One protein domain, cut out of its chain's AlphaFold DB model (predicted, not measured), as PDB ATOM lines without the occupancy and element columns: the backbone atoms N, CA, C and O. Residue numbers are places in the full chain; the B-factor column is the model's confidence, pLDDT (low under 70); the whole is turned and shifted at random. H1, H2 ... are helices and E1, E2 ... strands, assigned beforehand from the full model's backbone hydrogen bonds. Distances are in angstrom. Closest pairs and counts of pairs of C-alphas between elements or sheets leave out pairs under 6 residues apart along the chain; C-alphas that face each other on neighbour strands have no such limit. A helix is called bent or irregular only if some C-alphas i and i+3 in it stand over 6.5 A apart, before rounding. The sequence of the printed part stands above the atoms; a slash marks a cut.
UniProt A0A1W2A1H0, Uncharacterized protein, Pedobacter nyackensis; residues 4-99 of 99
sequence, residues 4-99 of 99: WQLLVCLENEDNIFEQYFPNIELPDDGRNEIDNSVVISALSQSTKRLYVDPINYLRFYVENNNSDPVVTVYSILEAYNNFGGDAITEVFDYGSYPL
ATOM      1  N   TRP A   4      25.673  19.724  -1.673       96.19
ATOM      2  CA  TRP A   4      24.498  20.593  -1.795       96.19
ATOM      3  C   TRP A   4      24.566  21.816  -0.866       96.19
ATOM      4  O   TRP A   4      24.136  22.898  -1.253       96.19
ATOM      5  N   GLN A   5      25.142  21.667   0.331       97.06
ATOM      6  CA  GLN A   5      25.280  22.761   1.297       97.06
ATOM      7  C   GLN A   5      26.246  23.824   0.780       97.06
ATOM      8  O   GLN A   5      25.964  25.013   0.887       97.06
ATOM      9  N   LEU A   6      27.375  23.404   0.195       97.12
ATOM     10  CA  LEU A   6      28.334  24.341  -0.385       97.12
ATOM     11  C   LEU A   6      27.735  25.086  -1.582       97.12
ATOM     12  O   LEU A   6      27.944  26.289  -1.697       97.12
ATOM     13  N   LEU A   7      26.974  24.390  -2.435       95.81
ATOM     14  CA  LEU A   7      26.270  25.010  -3.558       95.81
ATOM     15  C   LEU A   7      25.310  26.109  -3.080       95.81
ATOM     16  O   LEU A   7      25.365  27.225  -3.581       95.81
ATOM     17  N   VAL A   8      24.480  25.812  -2.075       95.38
ATOM     18  CA  VAL A   8      23.556  26.787  -1.470       95.38
ATOM     19  C   VAL A   8      24.317  27.986  -0.896       95.38
ATOM     20  O   VAL A   8      24.001  29.136  -1.186       95.38
ATOM     21  N   CYS A   9      25.379  27.733  -0.131       95.75
ATOM     22  CA  CYS A   9      26.201  28.788   0.457       95.75
ATOM     23  C   CYS A   9      26.886  29.685  -0.589       95.75
ATOM     24  O   CYS A   9      27.186  30.840  -0.293       95.75
ATOM     25  N   LEU A  10      27.129  29.181  -1.800       95.56
ATOM     26  CA  LEU A  10      27.735  29.907  -2.919       95.56
ATOM     27  C   LEU A  10      26.699  30.430  -3.928       95.56
ATOM     28  O   LEU A  10      27.074  30.773  -5.040       95.56
ATOM     29  N   GLU A  11      25.419  30.547  -3.559       88.38
ATOM     30  CA  GLU A  11      24.354  31.032  -4.454       88.38
ATOM     31  C   GLU A  11      24.757  32.318  -5.216       88.38
ATOM     32  O   GLU A  11      25.160  33.307  -4.600       88.38
ATOM     33  N   ASN A  12      24.614  32.356  -6.543       90.69
ATOM     34  CA  ASN A  12      25.062  33.464  -7.413       90.69
ATOM     35  C   ASN A  12      26.596  33.630  -7.537       90.69
ATOM     36  O   ASN A  12      27.062  34.598  -8.138       90.69
ATOM     37  N   GLU A  13      27.381  32.693  -7.008       95.38
ATOM     38  CA  GLU A  13      28.834  32.550  -7.182       95.38
ATOM     39  C   GLU A  13      29.164  31.146  -7.737       95.38
ATOM     40  O   GLU A  13      30.186  30.541  -7.399       95.38
ATOM     41  N   ASP A  14      28.289  30.622  -8.607       92.19
ATOM     42  CA  ASP A  14      28.342  29.259  -9.163       92.19
ATOM     43  C   ASP A  14      29.694  28.945  -9.820       92.19
ATOM     44  O   ASP A  14      30.187  27.821  -9.746       92.19
ATOM     45  N   ASN A  15      30.363  29.959 -10.373       96.88
ATOM     46  CA  ASN A  15      31.695  29.830 -10.956       96.88
ATOM     47  C   ASN A  15      32.758  29.359  -9.946       96.88
ATOM     48  O   ASN A  15      33.742  28.748 -10.355       96.88
ATOM     49  N   ILE A  16      32.607  29.664  -8.651       97.56
ATOM     50  CA  ILE A  16      33.498  29.153  -7.600       97.56
ATOM     51  C   ILE A  16      33.205  27.669  -7.389       97.56
ATOM     52  O   ILE A  16      34.127  26.860  -7.346       97.56
ATOM     53  N   PHE A  17      31.928  27.298  -7.294       96.56
ATOM     54  CA  PHE A  17      31.514  25.913  -7.092       96.56
ATOM     55  C   PHE A  17      31.954  25.006  -8.257       96.56
ATOM     56  O   PHE A  17      32.571  23.963  -8.030       96.56
ATOM     57  N   GLU A  18      31.735  25.439  -9.502       95.50
ATOM     58  CA  GLU A  18      32.095  24.703 -10.724       95.50
ATOM     59  C   GLU A  18      33.604  24.435 -10.859       95.50
ATOM     60  O   GLU A  18      33.994  23.428 -11.446       95.50
ATOM     61  N   GLN A  19      34.475  25.277 -10.287       96.75
ATOM     62  CA  GLN A  19      35.926  25.028 -10.286       96.75
ATOM     63  C   GLN A  19      36.309  23.762  -9.514       96.75
ATOM     64  O   GLN A  19      37.274  23.087  -9.876       96.75
ATOM     65  N   TYR A  20      35.569  23.449  -8.449       95.50
ATOM     66  CA  TYR A  20      35.820  22.287  -7.597       95.50
ATOM     67  C   TYR A  20      34.948  21.086  -7.975       95.50
ATOM     68  O   TYR A  20      35.357  19.945  -7.765       95.50
ATOM     69  N   PHE A  21      33.775  21.335  -8.564       95.00
ATOM     70  CA  PHE A  21      32.768  20.322  -8.883       95.00
ATOM     71  C   PHE A  21      32.241  20.442 -10.332       95.00
ATOM     72  O   PHE A  21      31.036  20.572 -10.536       95.00
ATOM     73  N   PRO A  22      33.105  20.373 -11.369       92.25
ATOM     74  CA  PRO A  22      32.723  20.689 -12.754       92.25
ATOM     75  C   PRO A  22      31.769  19.682 -13.420       92.25
ATOM     76  O   PRO A  22      31.155  20.007 -14.428       92.25
ATOM     77  N   ASN A  23      31.666  18.455 -12.901       91.56
ATOM     78  CA  ASN A  23      30.861  17.369 -13.484       91.56
ATOM     79  C   ASN A  23      29.989  16.682 -12.423       91.56
ATOM     80  O   ASN A  23      29.871  15.459 -12.413       91.56
ATOM     81  N   ILE A  24      29.480  17.451 -11.465       91.62
ATOM     82  CA  ILE A  24      28.730  16.920 -10.328       91.62
ATOM     83  C   ILE A  24      27.267  16.670 -10.700       91.62
ATOM     84  O   ILE A  24      26.626  17.525 -11.315       91.62
ATOM     85  N   GLU A  25      26.710  15.533 -10.288       91.94
ATOM     86  CA  GLU A  25      25.288  15.237 -10.468       91.94
ATOM     87  C   GLU A  25      24.580  15.342  -9.114       91.94
ATOM     88  O   GLU A  25      24.582  14.417  -8.310       91.94
ATOM     89  N   LEU A  26      23.959  16.493  -8.827       87.94
ATOM     90  CA  LEU A  26      23.362  16.780  -7.509       87.94
ATOM     91  C   LEU A  26      22.393  15.712  -6.958       87.94
ATOM     92  O   LEU A  26      22.422  15.504  -5.741       87.94
ATOM     93  N   PRO A  27      21.543  15.038  -7.765       91.25
ATOM     94  CA  PRO A  27      20.681  13.968  -7.260       91.25
ATOM     95  C   PRO A  27      21.451  12.812  -6.611       91.25
ATOM     96  O   PRO A  27      20.978  12.259  -5.615       91.25
ATOM     97  N   ASP A  28      22.633  12.500  -7.138       93.06
ATOM     98  CA  ASP A  28      23.446  11.361  -6.719       93.06
ATOM     99  C   ASP A  28      24.552  11.791  -5.747       93.06
ATOM    100  O   ASP A  28      24.752  11.172  -4.699       93.06
ATOM    101  N   ASP A  29      25.210  12.915  -6.033       93.62
ATOM    102  CA  ASP A  29      26.385  13.382  -5.303       93.62
ATOM    103  C   ASP A  29      26.085  14.423  -4.228       93.62
ATOM    104  O   ASP A  29      26.921  14.675  -3.359       93.62
ATOM    105  N   GLY A  30      24.904  15.046  -4.253       93.50
ATOM    106  CA  GLY A  30      24.605  16.205  -3.413       93.50
ATOM    107  C   GLY A  30      24.847  15.934  -1.927       93.50
ATOM    108  O   GLY A  30      25.312  16.812  -1.202       93.50
ATOM    109  N   ARG A  31      24.578  14.703  -1.471       95.25
ATOM    110  CA  ARG A  31      24.715  14.276  -0.068       95.25
ATOM    111  C   ARG A  31      26.130  13.856   0.333       95.25
ATOM    112  O   ARG A  31      26.332  13.602   1.522       95.25
ATOM    113  N   ASN A  32      27.067  13.775  -0.608       97.06
ATOM    114  CA  ASN A  32      28.447  13.405  -0.325       97.06
ATOM    115  C   ASN A  32      29.112  14.480   0.538       97.06
ATOM    116  O   ASN A  32      28.904  15.677   0.330       97.06
ATOM    117  N   GLU A  33      29.907  14.048   1.514       96.81
ATOM    118  CA  GLU A  33      30.734  14.956   2.307       96.81
ATOM    119  C   GLU A  33      31.886  15.498   1.460       96.81
ATOM    120  O   GLU A  33      32.498  14.775   0.672       96.81
ATOM    121  N   ILE A  34      32.191  16.777   1.657       97.00
ATOM    122  CA  ILE A  34      33.310  17.459   1.017       97.00
ATOM    123  C   ILE A  34      34.505  17.458   1.971       97.00
ATOM    124  O   ILE A  34      34.356  17.711   3.170       97.00
ATOM    125  N   ASP A  35      35.705  17.231   1.434       96.88
ATOM    126  CA  ASP A  35      36.943  17.442   2.182       96.88
ATOM    127  C   ASP A  35      37.016  18.891   2.692       96.88
ATOM    128  O   ASP A  35      36.826  19.853   1.942       96.88
ATOM    129  N   ASN A  36      37.319  19.064   3.977       96.81
ATOM    130  CA  ASN A  36      37.309  20.378   4.609       96.81
ATOM    131  C   ASN A  36      38.272  21.381   3.941       96.81
ATOM    132  O   ASN A  36      38.003  22.580   3.934       96.81
ATOM    133  N   SER A  37      39.375  20.915   3.350       97.69
ATOM    134  CA  SER A  37      40.303  21.774   2.604       97.69
ATOM    135  C   SER A  37      39.667  22.375   1.346       97.69
ATOM    136  O   SER A  37      39.918  23.541   1.030       97.69
ATOM    137  N   VAL A  38      38.797  21.625   0.663       97.88
ATOM    138  CA  VAL A  38      38.031  22.105  -0.496       97.88
ATOM    139  C   VAL A  38      36.989  23.121  -0.046       97.88
ATOM    140  O   VAL A  38      36.903  24.191  -0.645       97.88
ATOM    141  N   VAL A  39      36.269  22.843   1.049       98.19
ATOM    142  CA  VAL A  39      35.300  23.789   1.632       98.19
ATOM    143  C   VAL A  39      35.975  25.119   1.964       98.19
ATOM    144  O   VAL A  39      35.518  26.168   1.518       98.19
ATOM    145  N   ILE A  40      37.100  25.085   2.685       98.31
ATOM    146  CA  ILE A  40      37.858  26.290   3.047       98.31
ATOM    147  C   ILE A  40      38.309  27.047   1.796       98.31
ATOM    148  O   ILE A  40      38.152  28.265   1.730       98.31
ATOM    149  N   SER A  41      38.844  26.341   0.798       98.25
ATOM    150  CA  SER A  41      39.347  26.974  -0.425       98.25
ATOM    151  C   SER A  41      38.227  27.639  -1.228       98.25
ATOM    152  O   SER A  41      38.397  28.772  -1.678       98.25
ATOM    153  N   ALA A  42      37.070  26.987  -1.357       98.19
ATOM    154  CA  ALA A  42      35.911  27.547  -2.041       98.19
ATOM    155  C   ALA A  42      35.344  28.764  -1.289       98.19
ATOM    156  O   ALA A  42      35.227  29.848  -1.857       98.19
ATOM    157  N   LEU A  43      35.078  28.628   0.016       97.94
ATOM    158  CA  LEU A  43      34.527  29.714   0.832       97.94
ATOM    159  C   LEU A  43      35.481  30.913   0.957       97.94
ATOM    160  O   LEU A  43      35.016  32.041   1.082       97.94
ATOM    161  N   SER A  44      36.801  30.702   0.881       98.12
ATOM    162  CA  SER A  44      37.790  31.794   0.887       98.12
ATOM    163  C   SER A  44      37.717  32.711  -0.337       98.12
ATOM    164  O   SER A  44      38.181  33.847  -0.272       98.12
ATOM    165  N   GLN A  45      37.145  32.226  -1.443       98.25
ATOM    166  CA  GLN A  45      36.975  32.992  -2.679       98.25
ATOM    167  C   GLN A  45      35.639  33.739  -2.737       98.25
ATOM    168  O   GLN A  45      35.476  34.635  -3.563       98.25
ATOM    169  N   SER A  46      34.691  33.372  -1.873       97.38
ATOM    170  CA  SER A  46      33.373  33.989  -1.816       97.38
ATOM    171  C   SER A  46      33.451  35.419  -1.291       97.38
ATOM    172  O   SER A  46      34.208  35.745  -0.374       97.38
ATOM    173  N   THR A  47      32.611  36.282  -1.850       95.50
ATOM    174  CA  THR A  47      32.437  37.666  -1.395       95.50
ATOM    175  C   THR A  47      31.320  37.814  -0.363       95.50
ATOM    176  O   THR A  47      31.122  38.904   0.188       95.50
ATOM    177  N   LYS A  48      30.599  36.724  -0.071       94.06
ATOM    178  CA  LYS A  48      29.453  36.708   0.836       94.06
ATOM    179  C   LYS A  48      29.867  37.005   2.270       94.06
ATOM    180  O   LYS A  48      30.920  36.592   2.765       94.06
ATOM    181  N   ARG A  49      28.980  37.718   2.957       93.62
ATOM    182  CA  ARG A  49      29.132  38.085   4.360       93.62
ATOM    183  C   ARG A  49      27.867  37.747   5.116       93.62
ATOM    184  O   ARG A  49      26.774  37.945   4.599       93.62
ATOM    185  N   LEU A  50      28.056  37.277   6.338       94.00
ATOM    186  CA  LEU A  50      27.004  37.067   7.317       94.00
ATOM    187  C   LEU A  50      27.236  38.026   8.481       94.00
ATOM    188  O   LEU A  50      28.352  38.499   8.698       94.00
ATOM    189  N   TYR A  51      26.200  38.323   9.244       92.75
ATOM    190  CA  TYR A  51      26.337  39.200  10.398       92.75
ATOM    191  C   TYR A  51      25.491  38.714  11.564       92.75
ATOM    192  O   TYR A  51      24.522  37.980  11.378       92.75
ATOM    193  N   VAL A  52      25.898  39.126  12.761       92.19
ATOM    194  CA  VAL A  52      25.212  38.833  14.014       92.19
ATOM    195  C   VAL A  52      24.435  40.063  14.455       92.19
ATOM    196  O   VAL A  52      24.997  41.162  14.534       92.19
ATOM    197  N   ASP A  53      23.144  39.879  14.705       88.75
ATOM    198  CA  ASP A  53      22.263  40.915  15.241       88.75
ATOM    199  C   ASP A  53      22.319  40.972  16.791       88.75
ATOM    200  O   ASP A  53      22.940  40.120  17.435       88.75
ATOM    201  N   PRO A  54      21.687  41.965  17.443       86.69
ATOM    202  CA  PRO A  54      21.720  42.105  18.903       86.69
ATOM    203  C   PRO A  54      20.967  41.015  19.664       86.69
ATOM    204  O   PRO A  54      21.145  40.893  20.877       86.69
ATOM    205  N   ILE A  55      20.106  40.258  18.980       89.19
ATOM    206  CA  ILE A  55      19.348  39.144  19.555       89.19
ATOM    207  C   ILE A  55      20.035  37.792  19.304       89.19
ATOM    208  O   ILE A  55      19.432  36.754  19.557       89.19
ATOM    209  N   ASN A  56      21.311  37.820  18.896       91.25
ATOM    210  CA  ASN A  56      22.188  36.668  18.703       91.25
ATOM    211  C   ASN A  56      21.764  35.739  17.554       91.25
ATOM    212  O   ASN A  56      21.831  34.520  17.678       91.25
ATOM    213  N   TYR A  57      21.333  36.303  16.426       93.38
ATOM    214  CA  TYR A  57      21.097  35.545  15.193       93.38
ATOM    215  C   TYR A  57      22.155  35.859  14.143       93.38
ATOM    216  O   TYR A  57      22.466  37.026  13.902       93.38
ATOM    217  N   LEU A  58      22.637  34.821  13.459       94.88
ATOM    218  CA  LEU A  58      23.417  34.930  12.228       94.88
ATOM    219  C   LEU A  58      22.470  35.144  11.038       94.88
ATOM    220  O   LEU A  58      21.453  34.460  10.953       94.88
ATOM    221  N   ARG A  59      22.768  36.078  10.125       92.75
ATOM    222  CA  ARG A  59      21.865  36.473   9.021       92.75
ATOM    223  C   ARG A  59      22.599  36.884   7.736       92.75
ATOM    224  O   ARG A  59      23.770  37.262   7.795       92.75
ATOM    225  N   PHE A  60      21.893  36.846   6.593       83.88
ATOM    226  CA  PHE A  60      22.414  37.199   5.256       83.88
ATOM    227  C   PHE A  60      22.186  38.676   4.853       83.88
ATOM    228  O   PHE A  60      23.096  39.315   4.328       83.88
ATOM    229  N   TYR A  61      21.018  39.267   5.152       72.00
ATOM    230  CA  TYR A  61      20.687  40.668   4.819       72.00
ATOM    231  C   TYR A  61      20.250  41.486   6.023       72.00
ATOM    232  O   TYR A  61      19.209  41.172   6.596       72.00
ATOM    233  N   VAL A  62      20.940  42.600   6.313       59.03
ATOM    234  CA  VAL A  62      20.368  43.667   7.148       59.03
ATOM    235  C   VAL A  62      19.197  44.213   6.342       59.03
ATOM    236  O   VAL A  62      19.393  45.046   5.457       59.03
ATOM    237  N   GLU A  63      17.995  43.662   6.527       48.69
ATOM    238  CA  GLU A  63      16.802  44.242   5.926       48.69
ATOM    239  C   GLU A  63      16.823  45.739   6.234       48.69
ATOM    240  O   GLU A  63      17.164  46.141   7.346       48.69
ATOM    241  N   ASN A  64      16.496  46.556   5.234       41.56
ATOM    242  CA  ASN A  64      16.415  48.019   5.287       41.56
ATOM    243  C   ASN A  64      15.327  48.533   6.263       41.56
ATOM    244  O   ASN A  64      14.609  49.486   5.972       41.56
ATOM    245  N   ASN A  65      15.194  47.925   7.434       44.31
ATOM    246  CA  ASN A  65      14.641  48.528   8.621       44.31
ATOM    247  C   ASN A  65      15.838  49.054   9.416       44.31
ATOM    248  O   ASN A  65      16.637  48.280   9.928       44.31
ATOM    249  N   ASN A  66      15.971  50.377   9.482       45.53
ATOM    250  CA  ASN A  66      16.953  51.140  10.267       45.53
ATOM    251  C   ASN A  66      16.911  50.855  11.797       45.53
ATOM    252  O   ASN A  66      16.977  51.793  12.592       45.53
ATOM    253  N   SER A  67      16.766  49.608  12.244       52.94
ATOM    254  CA  SER A  67      16.369  49.284  13.618       52.94
ATOM    255  C   SER A  67      17.322  48.346  14.347       52.94
ATOM    256  O   SER A  67      17.491  48.532  15.549       52.94
ATOM    257  N   ASP A  68      17.960  47.389  13.664       57.19
ATOM    258  CA  ASP A  68      18.768  46.378  14.353       57.19
ATOM    259  C   ASP A  68      20.267  46.637  14.154       57.19
ATOM    260  O   ASP A  68      20.796  46.449  13.054       57.19
ATOM    261  N   PRO A  69      20.982  47.112  15.193       69.00
ATOM    262  CA  PRO A  69      22.408  47.370  15.082       69.00
ATOM    263  C   PRO A  69      23.174  46.074  14.811       69.00
ATOM    264  O   PRO A  69      23.115  45.127  15.586       69.00
ATOM    265  N   VAL A  70      23.948  46.047  13.726       77.69
ATOM    266  CA  VAL A  70      24.888  44.953  13.462       77.69
ATOM    267  C   VAL A  70      25.933  44.915  14.574       77.69
ATOM    268  O   VAL A  70      26.639  45.899  14.800       77.69
ATOM    269  N   VAL A  71      26.051  43.772  15.248       82.81
ATOM    270  CA  VAL A  71      27.039  43.565  16.315       82.81
ATOM    271  C   VAL A  71      28.378  43.152  15.723       82.81
ATOM    272  O   VAL A  71      29.432  43.634  16.135       82.81
ATOM    273  N   THR A  72      28.365  42.231  14.762       89.50
ATOM    274  CA  THR A  72      29.583  41.673  14.163       89.50
ATOM    275  C   THR A  72      29.313  41.232  12.735       89.50
ATOM    276  O   THR A  72      28.226  40.751  12.432       89.50
ATOM    277  N   VAL A  73      30.304  41.395  11.860       93.25
ATOM    278  CA  VAL A  73      30.267  40.943  10.465       93.25
ATOM    279  C   VAL A  73      31.349  39.887  10.272       93.25
ATOM    280  O   VAL A  73      32.482  40.092  10.697       93.25
ATOM    281  N   TYR A  74      30.997  38.799   9.596       95.69
ATOM    282  CA  TYR A  74      31.879  37.702   9.222       95.69
ATOM    283  C   TYR A  74      31.864  37.529   7.701       95.69
ATOM    284  O   TYR A  74      30.805  37.578   7.072       95.69
ATOM    285  N   SER A  75      33.017  37.272   7.087       96.88
ATOM    286  CA  SER A  75      33.033  36.556   5.806       96.88
ATOM    287  C   SER A  75      32.379  35.182   5.977       96.88
ATOM    288  O   SER A  75      32.356  34.626   7.079       96.88
ATOM    289  N   ILE A  76      31.864  34.597   4.896       96.94
ATOM    290  CA  ILE A  76      31.263  33.258   4.975       96.94
ATOM    291  C   ILE A  76      32.256  32.197   5.485       96.94
ATOM    292  O   ILE A  76      31.862  31.299   6.224       96.94
ATOM    293  N   LEU A  77      33.552  32.334   5.174       98.25
ATOM    294  CA  LEU A  77      34.598  31.457   5.702       98.25
ATOM    295  C   LEU A  77      34.769  31.613   7.219       98.25
ATOM    296  O   LEU A  77      34.880  30.619   7.934       98.25
ATOM    297  N   GLU A  78      34.800  32.844   7.729       98.25
ATOM    298  CA  GLU A  78      34.877  33.064   9.176       98.25
ATOM    299  C   GLU A  78      33.633  32.513   9.873       98.25
ATOM    300  O   GLU A  78      33.762  31.838  10.893       98.25
ATOM    301  N   ALA A  79      32.442  32.728   9.310       97.44
ATOM    302  CA  ALA A  79      31.208  32.175   9.854       97.44
ATOM    303  C   ALA A  79      31.227  30.638   9.856       97.44
ATOM    304  O   ALA A  79      30.910  30.027  10.872       97.44
ATOM    305  N   TYR A  80      31.684  30.010   8.770       98.06
ATOM    306  CA  TYR A  80      31.877  28.561   8.701       98.06
ATOM    307  C   TYR A  80      32.819  28.049   9.798       98.06
ATOM    308  O   TYR A  80      32.502  27.077  10.479       98.06
ATOM    309  N   ASN A  81      33.952  28.720  10.014       97.75
ATOM    310  CA  ASN A  81      34.926  28.315  11.029       97.75
ATOM    311  C   ASN A  81      34.405  28.475  12.467       97.75
ATOM    312  O   ASN A  81      34.836  27.733  13.346       97.75
ATOM    313  N   ASN A  82      33.511  29.438  12.715       96.81
ATOM    314  CA  ASN A  82      32.951  29.686  14.047       96.81
ATOM    315  C   ASN A  82      31.701  28.843  14.338       96.81
ATOM    316  O   ASN A  82      31.531  28.384  15.466       96.81
ATOM    317  N   PHE A  83      30.833  28.644  13.344       96.19
ATOM    318  CA  PHE A  83      29.474  28.119  13.540       96.19
ATOM    319  C   PHE A  83      29.199  26.814  12.779       96.19
ATOM    320  O   PHE A  83      28.220  26.128  13.061       96.19
ATOM    321  N   GLY A  84      30.075  26.428  11.849       96.56
ATOM    322  CA  GLY A  84      29.954  25.202  11.068       96.56
ATOM    323  C   GLY A  84      29.076  25.334   9.823       96.56
ATOM    324  O   GLY A  84      28.435  26.353   9.570       96.56
ATOM    325  N   GLY A  85      29.082  24.270   9.014       95.56
ATOM    326  CA  GLY A  85      28.376  24.221   7.731       95.56
ATOM    327  C   GLY A  85      26.859  24.302   7.863       95.56
ATOM    328  O   GLY A  85      26.240  25.043   7.113       95.56
ATOM    329  N   ASP A  86      26.277  23.595   8.834       96.12
ATOM    330  CA  ASP A  86      24.821  23.553   9.013       96.12
ATOM    331  C   ASP A  86      24.254  24.937   9.353       96.12
ATOM    332  O   ASP A  86      23.279  25.362   8.740       96.12
ATOM    333  N   ALA A  87      24.923  25.674  10.248       96.56
ATOM    334  CA  ALA A  87      24.512  27.018  10.637       96.56
ATOM    335  C   ALA A  87      24.517  27.981   9.448       96.56
ATOM    336  O   ALA A  87      23.535  28.681   9.216       96.56
ATOM    337  N   ILE A  88      25.605  28.013   8.667       96.69
ATOM    338  CA  ILE A  88      25.655  28.913   7.512       96.69
ATOM    339  C   ILE A  88      24.638  28.502   6.448       96.69
ATOM    340  O   ILE A  88      23.966  29.379   5.927       96.69
ATOM    341  N   THR A  89      24.442  27.206   6.180       96.62
ATOM    342  CA  THR A  89      23.429  26.745   5.218       96.62
ATOM    343  C   THR A  89      22.017  27.146   5.637       96.62
ATOM    344  O   THR A  89      21.267  27.634   4.798       96.62
ATOM    345  N   GLU A  90      21.664  27.030   6.921       95.81
ATOM    346  CA  GLU A  90      20.349  27.456   7.417       95.81
ATOM    347  C   GLU A  90      20.111  28.957   7.189       95.81
ATOM    348  O   GLU A  90      19.013  29.370   6.816       95.81
ATOM    349  N   VAL A  91      21.155  29.783   7.318       95.38
ATOM    350  CA  VAL A  91      21.065  31.216   7.002       95.38
ATOM    351  C   VAL A  91      20.756  31.463   5.526       95.38
ATOM    352  O   VAL A  91      20.002  32.386   5.226       95.38
ATOM    353  N   PHE A  92      21.301  30.668   4.607       93.69
ATOM    354  CA  PHE A  92      20.986  30.795   3.179       93.69
ATOM    355  C   PHE A  92      19.590  30.264   2.837       93.69
ATOM    356  O   PHE A  92      18.876  30.908   2.076       93.69
ATOM    357  N   ASP A  93      19.175  29.145   3.432       92.94
ATOM    358  CA  ASP A  93      17.868  28.533   3.156       92.94
ATOM    359  C   ASP A  93      16.700  29.325   3.776       92.94
ATOM    360  O   ASP A  93      15.641  29.469   3.163       92.94
ATOM    361  N   TYR A  94      16.877  29.835   5.001       91.56
ATOM    362  CA  TYR A  94      15.796  30.413   5.813       91.56
ATOM    363  C   TYR A  94      16.033  31.873   6.219       91.56
ATOM    364  O   TYR A  94      15.175  32.488   6.853       91.56
ATOM    365  N   GLY A  95      17.185  32.447   5.869       90.88
ATOM    366  CA  GLY A  95      17.533  33.847   6.126       90.88
ATOM    367  C   GLY A  95      18.185  34.118   7.486       90.88
ATOM    368  O   GLY A  95      18.754  35.198   7.680       90.88
ATOM    369  N   SER A  96      18.132  33.173   8.433       92.69
ATOM    370  CA  SER A  96      18.734  33.338   9.760       92.69
ATOM    371  C   SER A  96      19.001  32.024  10.490       92.69
ATOM    372  O   SER A  96      18.300  31.051  10.242       92.69
ATOM    373  N   TYR A  97      19.926  32.046  11.451       95.38
ATOM    374  CA  TYR A  97      20.226  30.936  12.359       95.38
ATOM    375  C   TYR A  97      20.424  31.453  13.799       95.38
ATOM    376  O   TYR A  97      21.183  32.412  13.982       95.38
ATOM    377  N   PRO A  98      19.765  30.869  14.818       94.62
ATOM    378  CA  PRO A  98      19.964  31.253  16.216       94.62
ATOM    379  C   PRO A  98      21.320  30.753  16.742       94.62
ATOM    380  O   PRO A  98      21.614  29.561  16.655       94.62
ATOM    381  N   LEU A  99      22.135  31.652  17.305       92.06
ATOM    382  CA  LEU A  99      23.451  31.342  17.888       92.06
ATOM    383  C   LEU A  99      23.388  31.030  19.387       92.06
ATOM    384  O   LEU A  99      22.532  31.611  20.099       92.06
TER     385      LEU A  99
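This is residues 4 to 99 of the 99 residues of an uncharacterized protein of Pedobacter nyackensis (UniProt A0A1W2A1H0). A small four-stranded sheet has one long, sharply kinked helix, H5, folded back over one of its faces, and three short helices, H1, H2 and H4, cluster at the end of this body away from the link at residues 60 to 71. H3 lies out at the far end beyond H1, while that long link loops out at the sheet's end. The printed part has 96 residues with five named helices and four named strands, in the order H1 H2 H3 H4 E1 E2 E3 H5 E4. The sheet's order is E3 E1 E2 E4, antiparallel throughout, and the class is mixed, helices and strands. The whole is compact, with a radius of gyration of the C-alphas of 13.9 A, yet elongated, spanning 44 by 23 by 21 A.

The sheet holds E1, residues 49 to 52, and E3, residues 72 to 75, each 10.4 A long, with E2, residues 57 to 59, and E4, residues 96 to 98. H5 is residues 76 to 94, 15.7 A from first to last C-alpha, beginning at C-alpha 76 (31.263, 33.258, 4.975). H4, residues 36 to 45, is 14.6 A long. H2 is residues 14 to 20, 10.3 A; H1 is residues 4 to 9, 8.7 A, beginning at C-alpha 4 (24.498, 20.593, -1.795); H3 is residues 26 to 29. E4 ends at C-alpha 98 (19.964, 31.253, 16.216).

E3 and E1 are antiparallel at 154 degrees, with N 74 and O 50 within hydrogen-bond range at 2.8 A. E1 and E2 form a hairpin, with N 59 and O 51 at 2.9 A. E2 and E4 are antiparallel at 161 degrees, with N 58 and O 97 at 2.9 A. H5 is on one face of this sheet, making two layers, helix and sheet, at a height over the sheet of 6.1 A. It is irregular, with C-alphas 82 and 85 9.5 A apart, and has a kink of 129 degrees near residue 83. With residues 85 to 93 alone it touches H1, about perpendicular at 78 degrees; the closest C-alphas are those of Cys 9 and Thr 89, 5.9 A. With residues 76 to 77 alone it touches H4; the C-alphas of Leu 43 and Leu 77 come closest, 5.2 A. H2 touches H4, closest at the C-alphas of Ile 16 and Ala 42, 6.3 A. H3 touches no helix. In H1 every O i to N i+4 pair is within hydrogen-bond range; H2 has 1 of 3, beside 3 of 4 O i to N i+3 pairs, H4 5 of 6 and H5 12 of 15, and H3 is too short for such a pair.

The C-alphas of Asn 23 and Ser 67 are the two farthest apart, 44.3 A. The printed part has no cut. The link from E2 to E3, 12 residues, is long. Mean pLDDT of the printed part is 90.6; residues 62 to 69 are under 70.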